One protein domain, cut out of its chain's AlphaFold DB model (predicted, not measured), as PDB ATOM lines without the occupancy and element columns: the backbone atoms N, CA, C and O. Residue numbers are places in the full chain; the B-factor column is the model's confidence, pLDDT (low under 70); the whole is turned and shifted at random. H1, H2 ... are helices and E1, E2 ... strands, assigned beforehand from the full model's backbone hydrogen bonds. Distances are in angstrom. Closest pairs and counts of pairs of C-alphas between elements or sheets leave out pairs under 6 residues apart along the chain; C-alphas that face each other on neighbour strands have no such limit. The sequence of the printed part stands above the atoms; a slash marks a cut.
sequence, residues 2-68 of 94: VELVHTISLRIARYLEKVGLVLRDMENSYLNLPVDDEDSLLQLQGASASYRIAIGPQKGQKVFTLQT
ATOM      1  N   VAL A   2      24.243  33.380  -7.734       62.38
ATOM      2  CA  VAL A   2      25.593  33.977  -7.842       62.38
ATOM      3  C   VAL A   2      25.902  34.988  -6.722       62.38
ATOM      4  O   VAL A   2      26.952  34.894  -6.091       62.38
ATOM      5  N   GLU A   3      24.965  35.881  -6.378       65.25
ATOM      6  CA  GLU A   3      25.159  36.865  -5.291       65.25
ATOM      7  C   GLU A   3      25.366  36.240  -3.902       65.25
ATOM      8  O   GLU A   3      26.161  36.734  -3.097       65.25
ATOM      9  N   LEU A   4      24.669  35.137  -3.609       70.44
ATOM     10  CA  LEU A   4      24.783  34.450  -2.320       70.44
ATOM     11  C   LEU A   4      26.168  33.814  -2.167       70.44
ATOM     12  O   LEU A   4      26.813  33.983  -1.133       70.44
ATOM     13  N   VAL A   5      26.642  33.130  -3.211       68.69
ATOM     14  CA  VAL A   5      27.981  32.526  -3.242       68.69
ATOM     15  C   VAL A   5      29.052  33.608  -3.124       68.69
ATOM     16  O   VAL A   5      29.936  33.494  -2.276       68.69
ATOM     17  N   HIS A   6      28.931  34.700  -3.885       69.50
ATOM     18  CA  HIS A   6      29.832  35.848  -3.781       69.50
ATOM     19  C   HIS A   6      29.897  36.390  -2.344       69.50
ATOM     20  O   HIS A   6      30.978  36.576  -1.781       69.50
ATOM     21  N   THR A   7      28.735  36.573  -1.714       74.50
ATOM     22  CA  THR A   7      28.629  37.075  -0.339       74.50
ATOM     23  C   THR A   7      29.304  36.142   0.665       74.50
ATOM     24  O   THR A   7      30.022  36.610   1.554       74.50
ATOM     25  N   ILE A   8      29.098  34.829   0.547       80.31
ATOM     26  CA  ILE A   8      29.698  33.837   1.448       80.31
ATOM     27  C   ILE A   8      31.219  33.796   1.268       80.31
ATOM     28  O   ILE A   8      31.947  33.911   2.256       80.31
ATOM     29  N   SER A   9      31.708  33.723   0.030       76.44
ATOM     30  CA  SER A   9      33.143  33.697  -0.274       76.44
ATOM     31  C   SER A   9      33.862  34.944   0.245       76.44
ATOM     32  O   SER A   9      34.917  34.843   0.875       76.44
ATOM     33  N   LEU A  10      33.256  36.124   0.081       80.56
ATOM     34  CA  LEU A  10      33.796  37.374   0.611       80.56
ATOM     35  C   LEU A  10      33.841  37.383   2.146       80.56
ATOM     36  O   LEU A  10      34.807  37.875   2.733       80.56
ATOM     37  N   ARG A  11      32.813  36.844   2.812       85.88
ATOM     38  CA  ARG A  11      32.776  36.739   4.281       85.88
ATOM     39  C   ARG A  11      33.865  35.809   4.808       85.88
ATOM     40  O   ARG A  11      34.544  36.184   5.759       85.88
ATOM     41  N   ILE A  12      34.055  34.649   4.180       85.75
ATOM     42  CA  ILE A  12      35.100  33.688   4.558       85.75
ATOM     43  C   ILE A  12      36.484  34.317   4.383       85.75
ATOM     44  O   ILE A  12      37.273  34.315   5.325       85.75
ATOM     45  N   ALA A  13      36.760  34.927   3.229       82.19
ATOM     46  CA  ALA A  13      38.052  35.558   2.971       82.19
ATOM     47  C   ALA A  13      38.366  36.669   3.985       82.19
ATOM     48  O   ALA A  13      39.437  36.670   4.588       82.19
ATOM     49  N   ARG A  14      37.398  37.556   4.256       87.00
ATOM     50  CA  ARG A  14      37.538  38.613   5.272       87.00
ATOM     51  C   ARG A  14      37.757  38.058   6.674       87.00
ATOM     52  O   ARG A  14      38.486  38.661   7.455       87.00
ATOM     53  N   TYR A  15      37.101  36.953   7.022       90.19
ATOM     54  CA  TYR A  15      37.305  36.316   8.318       90.19
ATOM     55  C   TYR A  15      38.732  35.778   8.444       90.19
ATOM     56  O   TYR A  15      39.411  36.113   9.411       90.19
ATOM     57  N   LEU A  16      39.208  35.022   7.449       87.44
ATOM     58  CA  LEU A  16      40.561  34.454   7.430       87.44
ATOM     59  C   LEU A  16      41.653  35.535   7.461       87.44
ATOM     60  O   LEU A  16      42.686  35.341   8.102       87.44
ATOM     61  N   GLU A  17      41.415  36.672   6.806       88.88
ATOM     62  CA  GLU A  17      42.294  37.843   6.858       88.88
ATOM     63  C   GLU A  17      42.318  38.462   8.262       88.88
ATOM     64  O   GLU A  17      43.386  38.681   8.830       88.88
ATOM     65  N   LYS A  18      41.145  38.660   8.881       92.94
ATOM     66  CA  LYS A  18      41.033  39.202  10.246       92.94
ATOM     67  C   LYS A  18      41.713  38.336  11.301       92.94
ATOM     68  O   LYS A  18      42.281  38.881  12.241       92.94
ATOM     69  N   VAL A  19      41.641  37.010  11.172       93.31
ATOM     70  CA  VAL A  19      42.318  36.089  12.100       93.31
ATOM     71  C   VAL A  19      43.794  35.864  11.746       93.31
ATOM     72  O   VAL A  19      44.465  35.078  12.408       93.31
ATOM     73  N   GLY A  20      44.311  36.547  10.719       90.81
ATOM     74  CA  GLY A  20      45.727  36.528  10.355       90.81
ATOM     75  C   GLY A  20      46.205  35.211   9.745       90.81
ATOM     76  O   GLY A  20      47.396  34.923   9.802       90.81
ATOM     77  N   LEU A  21      45.305  34.397   9.183       87.19
ATOM     78  CA  LEU A  21      45.658  33.136   8.516       87.19
ATOM     79  C   LEU A  21      46.056  33.356   7.059       87.19
ATOM     80  O   LEU A  21      46.916  32.647   6.528       87.19
ATOM     81  N   VAL A  22      45.445  34.353   6.422       86.75
ATOM     82  CA  VAL A  22      45.763  34.768   5.057       86.75
ATOM     83  C   VAL A  22      45.991  36.272   4.990       86.75
ATOM     84  O   VAL A  22      45.480  37.026   5.812       86.75
ATOM     85  N   LEU A  23      46.740  36.708   3.987       89.44
ATOM     86  CA  LEU A  23      46.934  38.109   3.638       89.44
ATOM     87  C   LEU A  23      46.434  38.335   2.219       89.44
ATOM     88  O   LEU A  23      46.635  37.483   1.347       89.44
ATOM     89  N   ARG A  24      45.793  39.481   1.987       83.25
ATOM     90  CA  ARG A  24      45.441  39.907   0.636       83.25
ATOM     91  C   ARG A  24      46.720  40.238  -0.131       83.25
ATOM     92  O   ARG A  24      47.553  41.012   0.330       83.25
ATOM     93  N   ASP A  25      46.847  39.645  -1.306       79.50
ATOM     94  CA  ASP A  25      47.903  39.940  -2.260       79.50
ATOM     95  C   ASP A  25      47.495  41.172  -3.078       79.50
ATOM     96  O   ASP A  25      46.507  41.141  -3.816       79.50
ATOM     97  N   MET A  26      48.222  42.274  -2.886       68.00
ATOM     98  CA  MET A  26      47.958  43.551  -3.553       68.00
ATOM     99  C   MET A  26      48.599  43.639  -4.946       68.00
ATOM    100  O   MET A  26      48.261  44.555  -5.694       68.00
ATOM    101  N   GLU A  27      49.479  42.702  -5.323       58.22
ATOM    102  CA  GLU A  27      50.207  42.752  -6.601       58.22
ATOM    103  C   GLU A  27      49.315  42.435  -7.813       58.22
ATOM    104  O   GLU A  27      49.618  42.860  -8.921       58.22
ATOM    105  N   ASN A  28      48.189  41.735  -7.629       52.59
ATOM    106  CA  ASN A  28      47.272  41.357  -8.713       52.59
ATOM    107  C   ASN A  28      45.826  41.746  -8.380       52.59
ATOM    108  O   ASN A  28      45.011  40.899  -8.015       52.59
ATOM    109  N   SER A  29      45.533  43.043  -8.496       50.53
ATOM    110  CA  SER A  29      44.184  43.603  -8.296       50.53
ATOM    111  C   SER A  29      43.310  43.570  -9.563       50.53
ATOM    112  O   SER A  29      42.129  43.912  -9.506       50.53
ATOM    113  N   TYR A  30      43.884  43.168 -10.702       48.16
ATOM    114  CA  TYR A  30      43.218  43.129 -12.003       48.16
ATOM    115  C   TYR A  30      43.514  41.806 -12.711       48.16
ATOM    116  O   TYR A  30      44.592  41.230 -12.552       48.16
ATOM    117  N   LEU A  31      42.540  41.303 -13.470       48.88
ATOM    118  CA  LEU A  31      42.753  40.173 -14.369       48.88
ATOM    119  C   LEU A  31      43.675  40.645 -15.503       48.88
ATOM    120  O   LEU A  31      43.299  41.520 -16.278       48.88
ATOM    121  N   ASN A  32      44.889  40.107 -15.574       47.34
ATOM    122  CA  ASN A  32      45.804  40.374 -16.680       47.34
ATOM    123  C   ASN A  32      45.361  39.486 -17.855       47.34
ATOM    124  O   ASN A  32      45.785  38.334 -17.956       47.34
ATOM    125  N   LEU A  33      44.393  39.958 -18.649       48.69
ATOM    126  CA  LEU A  33      43.979  39.262 -19.867       48.69
ATOM    127  C   LEU A  33      45.003  39.520 -20.982       48.69
ATOM    128  O   LEU A  33      45.546  40.625 -21.055       48.69
ATOM    129  N   PRO A  34      45.276  38.528 -21.848       47.88
ATOM    130  CA  PRO A  34      46.075  38.755 -23.044       47.88
ATOM    131  C   PRO A  34      45.434  39.864 -23.891       47.88
ATOM    132  O   PRO A  34      44.232  39.860 -24.132       47.88
ATOM    133  N   VAL A  35      46.266  40.819 -24.306       48.25
ATOM    134  CA  VAL A  35      45.887  42.090 -24.956       48.25
ATOM    135  C   VAL A  35      45.307  41.893 -26.370       48.25
ATOM    136  O   VAL A  35      44.858  42.847 -26.984       48.25
ATOM    137  N   ASP A  36      45.285  40.666 -26.892       52.16
ATOM    138  CA  ASP A  36      45.005  40.391 -28.311       52.16
ATOM    139  C   ASP A  36      43.505  40.351 -28.679       52.16
ATOM    140  O   ASP A  36      43.157  40.258 -29.850       52.16
ATOM    141  N   ASP A  37      42.606  40.460 -27.696       49.75
ATOM    142  CA  ASP A  37      41.146  40.451 -27.886       49.75
ATOM    143  C   ASP A  37      40.545  41.818 -27.491       49.75
ATOM    144  O   ASP A  37      39.778  41.949 -26.530       49.75
ATOM    145  N   GLU A  38      40.951  42.868 -28.213       49.31
ATOM    146  CA  GLU A  38      40.702  44.269 -27.837       49.31
ATOM    147  C   GLU A  38      39.224  44.701 -27.802       49.31
ATOM    148  O   GLU A  38      38.921  45.666 -27.114       49.31
ATOM    149  N   ASP A  39      38.270  43.997 -28.422       51.44
ATOM    150  CA  ASP A  39      36.881  44.501 -28.495       51.44
ATOM    151  C   ASP A  39      35.857  43.747 -27.626       51.44
ATOM    152  O   ASP A  39      34.833  44.310 -27.235       51.44
ATOM    153  N   SER A  40      36.117  42.486 -27.262       49.53
ATOM    154  CA  SER A  40      35.140  41.656 -26.522       49.53
ATOM    155  C   SER A  40      35.437  41.536 -25.023       49.53
ATOM    156  O   SER A  40      34.526  41.299 -24.228       49.53
ATOM    157  N   LEU A  41      36.692  41.733 -24.604       49.28
ATOM    158  CA  LEU A  41      37.135  41.454 -23.230       49.28
ATOM    159  C   LEU A  41      37.197  42.687 -22.316       49.28
ATOM    160  O   LEU A  41      37.344  42.542 -21.101       49.28
ATOM    161  N   LEU A  42      36.998  43.893 -22.855       45.84
ATOM    162  CA  LEU A  42      36.927  45.140 -22.079       45.84
ATOM    163  C   LEU A  42      35.773  45.140 -21.059       45.84
ATOM    164  O   LEU A  42      35.905  45.696 -19.971       45.84
ATOM    165  N   GLN A  43      34.668  44.451 -21.361       43.34
ATOM    166  CA  GLN A  43      33.522  44.306 -20.449       43.34
ATOM    167  C   GLN A  43      33.788  43.330 -19.286       43.34
ATOM    168  O   GLN A  43      33.016  43.267 -18.331       43.34
ATOM    169  N   LEU A  44      34.896  42.583 -19.346       49.00
ATOM    170  CA  LEU A  44      35.281  41.507 -18.431       49.00
ATOM    171  C   LEU A  44      36.408  41.909 -17.467       49.00
ATOM    172  O   LEU A  44      37.027  41.039 -16.848       49.00
ATOM    173  N   GLN A  45      36.654  43.213 -17.282       50.59
ATOM    174  CA  GLN A  45      37.528  43.726 -16.220       50.59
ATOM    175  C   GLN A  45      36.880  43.530 -14.841       50.59
ATOM    176  O   GLN A  45      36.403  44.450 -14.180       50.59
ATOM    177  N   GLY A  46      36.845  42.275 -14.407       53.59
ATOM    178  CA  GLY A  46      36.416  41.875 -13.084       53.59
ATOM    179  C   GLY A  46      37.443  42.277 -12.034       53.59
ATOM    180  O   GLY A  46      38.637  42.015 -12.186       53.59
ATOM    181  N   ALA A  47      36.976  42.856 -10.928       58.22
ATOM    182  CA  ALA A  47      37.809  43.007  -9.743       58.22
ATOM    183  C   ALA A  47      38.228  41.614  -9.246       58.22
ATOM    184  O   ALA A  47      37.371  40.755  -8.987       58.22
ATOM    185  N   SER A  48      39.537  41.398  -9.115       68.62
ATOM    186  CA  SER A  48      40.115  40.172  -8.574       68.62
ATOM    187  C   SER A  48      40.855  40.463  -7.265       68.62
ATOM    188  O   SER A  48      41.409  41.540  -7.053       68.62
ATOM    189  N   ALA A  49      40.816  39.513  -6.333       73.12
ATOM    190  CA  ALA A  49      41.542  39.589  -5.070       73.12
ATOM    191  C   ALA A  49      42.199  38.241  -4.783       73.12
ATOM    192  O   ALA A  49      41.512  37.246  -4.539       73.12
ATOM    193  N   SER A  50      43.527  38.207  -4.807       80.31
ATOM    194  CA  SER A  50      44.313  37.018  -4.466       80.31
ATOM    195  C   SER A  50      44.642  37.003  -2.968       80.31
ATOM    196  O   SER A  50      44.807  38.058  -2.361       80.31
ATOM    197  N   TYR A  51      44.738  35.817  -2.363       81.19
ATOM    198  CA  TYR A  51      45.109  35.653  -0.952       81.19
ATOM    199  C   TYR A  51      46.251  34.652  -0.796       81.19
ATOM    200  O   TYR A  51      46.313  33.643  -1.508       81.19
ATOM    201  N   ARG A  52      47.149  34.925   0.155       84.50
ATOM    202  CA  ARG A  52      48.331  34.110   0.463       84.50
ATOM    203  C   ARG A  52      48.351  33.695   1.924       84.50
ATOM    204  O   ARG A  52      47.869  34.435   2.775       84.50
ATOM    205  N   ILE A  53      48.938  32.544   2.222       85.56
ATOM    206  CA  ILE A  53      49.093  32.048   3.592       85.56
ATOM    207  C   ILE A  53      49.995  33.000   4.385       85.56
ATOM    208  O   ILE A  53      51.072  33.385   3.929       85.56
ATOM    209  N   ALA A  54      49.569  33.375   5.585       88.75
ATOM    210  CA  ALA A  54      50.288  34.324   6.432       88.75
ATOM    211  C   ALA A  54      51.251  33.650   7.426       88.75
ATOM    212  O   ALA A  54      52.168  34.299   7.939       88.75
ATOM    213  N   ILE A  55      51.050  32.358   7.701       86.38
ATOM    214  CA  ILE A  55      51.687  31.636   8.808       86.38
ATOM    215  C   ILE A  55      52.257  30.275   8.389       86.38
ATOM    216  O   ILE A  55      51.841  29.678   7.401       86.38
ATOM    217  N   GLY A  56      53.188  29.754   9.189       88.00
ATOM    218  CA  GLY A  56      53.738  28.412   9.006       88.00
ATOM    219  C   GLY A  56      54.678  28.268   7.795       88.00
ATOM    220  O   GLY A  56      55.094  29.265   7.202       88.00
ATOM    221  N   PRO A  57      55.038  27.026   7.425       84.56
ATOM    222  CA  PRO A  57      56.044  26.742   6.395       84.56
ATOM    223  C   PRO A  57      55.615  27.144   4.978       84.56
ATOM    224  O   PRO A  57      56.461  27.303   4.106       84.56
ATOM    225  N   GLN A  58      54.314  27.338   4.752       82.31
ATOM    226  CA  GLN A  58      53.753  27.758   3.465       82.31
ATOM    227  C   GLN A  58      53.508  29.274   3.398       82.31
ATOM    228  O   GLN A  58      52.823  29.755   2.495       82.31
ATOM    229  N   LYS A  59      54.039  30.051   4.355       85.44
ATOM    230  CA  LYS A  59      53.893  31.509   4.373       85.44
ATOM    231  C   LYS A  59      54.301  32.116   3.028       85.44
ATOM    232  O   LYS A  59      55.370  31.834   2.498       85.44
ATOM    233  N   GLY A  60      53.445  32.982   2.497       79.88
ATOM    234  CA  GLY A  60      53.628  33.611   1.194       79.88
ATOM    235  C   GLY A  60      53.183  32.749   0.012       79.88
ATOM    236  O   GLY A  60      53.314  33.195  -1.122       79.88
ATOM    237  N   GLN A  61      52.620  31.557   0.209       82.19
ATOM    238  CA  GLN A  61      52.026  30.781  -0.882       82.19
ATOM    239  C   GLN A  61      50.607  31.270  -1.192       82.19
ATOM    240  O   GLN A  61      49.807  31.470  -0.279       82.19
ATOM    241  N   LYS A  62      50.283  31.455  -2.477       78.75
ATOM    242  CA  LYS A  62      48.928  31.802  -2.930       78.75
ATOM    243  C   LYS A  62      47.986  30.614  -2.724       78.75
ATOM    244  O   LYS A  62      48.310  29.508  -3.138       78.75
ATOM    245  N   VAL A  63      46.833  30.858  -2.102       77.88
ATOM    246  CA  VAL A  63      45.890  29.802  -1.694       77.88
ATOM    247  C   VAL A  63      44.532  29.896  -2.396       77.88
ATOM    248  O   VAL A  63      43.943  28.866  -2.700       77.88
ATOM    249  N   PHE A  64      44.036  31.098  -2.716       72.94
ATOM    250  CA  PHE A  64      42.842  31.272  -3.556       72.94
ATOM    251  C   PHE A  64      42.755  32.681  -4.165       72.94
ATOM    252  O   PHE A  64      43.482  33.595  -3.766       72.94
ATOM    253  N   THR A  65      41.851  32.851  -5.137       71.25
ATOM    254  CA  THR A  65      41.500  34.141  -5.756       71.25
ATOM    255  C   THR A  65      39.982  34.305  -5.745       71.25
ATOM    256  O   THR A  65      39.265  33.367  -6.078       71.25
ATOM    257  N   LEU A  66      39.485  35.482  -5.369       71.62
ATOM    258  CA  LEU A  66      38.090  35.877  -5.562       71.62
ATOM    259  C   LEU A  66      37.996  36.732  -6.821       71.62
ATOM    260  O   LEU A  66      38.735  37.703  -6.935       71.62
ATOM    261  N   GLN A  67      37.087  36.395  -7.731       67.69
ATOM    262  CA  GLN A  67      36.860  37.144  -8.963       67.69
ATOM    263  C   GLN A  67      35.378  37.489  -9.096       67.69
ATOM    264  O   GLN A  67      34.509  36.675  -8.782       67.69
ATOM    265  N   THR A  68      35.100  38.709  -9.547       60.25
ATOM    266  CA  THR A  68      33.751  39.132  -9.938       60.25
ATOM    267  C   THR A  68      33.651  39.032 -11.453       60.25
ATOM    268  O   THR A  68      34.484  39.605 -12.147       60.25
TER     269      THR A  68
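What this domain is: This is residues 2 to 68 of the 94 residues of an uncharacterized protein of Glaciecola pallidula DSM 14239 = ACAM 615 (UniProt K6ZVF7). A single helix, H1, packs slantwise over one face of a small sheet, making two layers, while residues 34 to 40, in the long E1 to E2 loop, stick out. The 67 printed residues hold H1, E1, E2, E3 in that order, with 33 in named elements, under half; the class is mixed. The sheet, E1 - E2 - E3, is an antiparallel meander, each strand the neighbour of the one before. The whole is loose and flat, radius of gyration of the C-alphas 14.1 A, spans 43 by 28 by 13 A.

Where its parts are: H1, residues 2 to 18, begins at C-alpha 2 (25.593, 33.977, -7.842) and measures 24.3 A. E1 is residues 22 to 25; E2, residues 48 to 53, measures 17.2 A; E3, residues 62 to 67, ends at C-alpha 67 (36.860, 37.144, -8.963).

How they stand to each other: In hairpin E1 and E2, N 23 and O 52 are 2.8 A apart, within hydrogen-bond range; in hairpin E2 and E3, N 49 and O 66, 2.8 A. H1 is on the sheet at a height of 10.4 A; its closest C-alphas to E1 are Glu 17 and Leu 23, 5.7 A. In H1 every O i to N i+4 pair is within range.

The domain as a whole: The printed part has no cut. The link E1 to E2 is long, 22 residues; pLDDT is under 70 in 29 residues, among them 26 to 48.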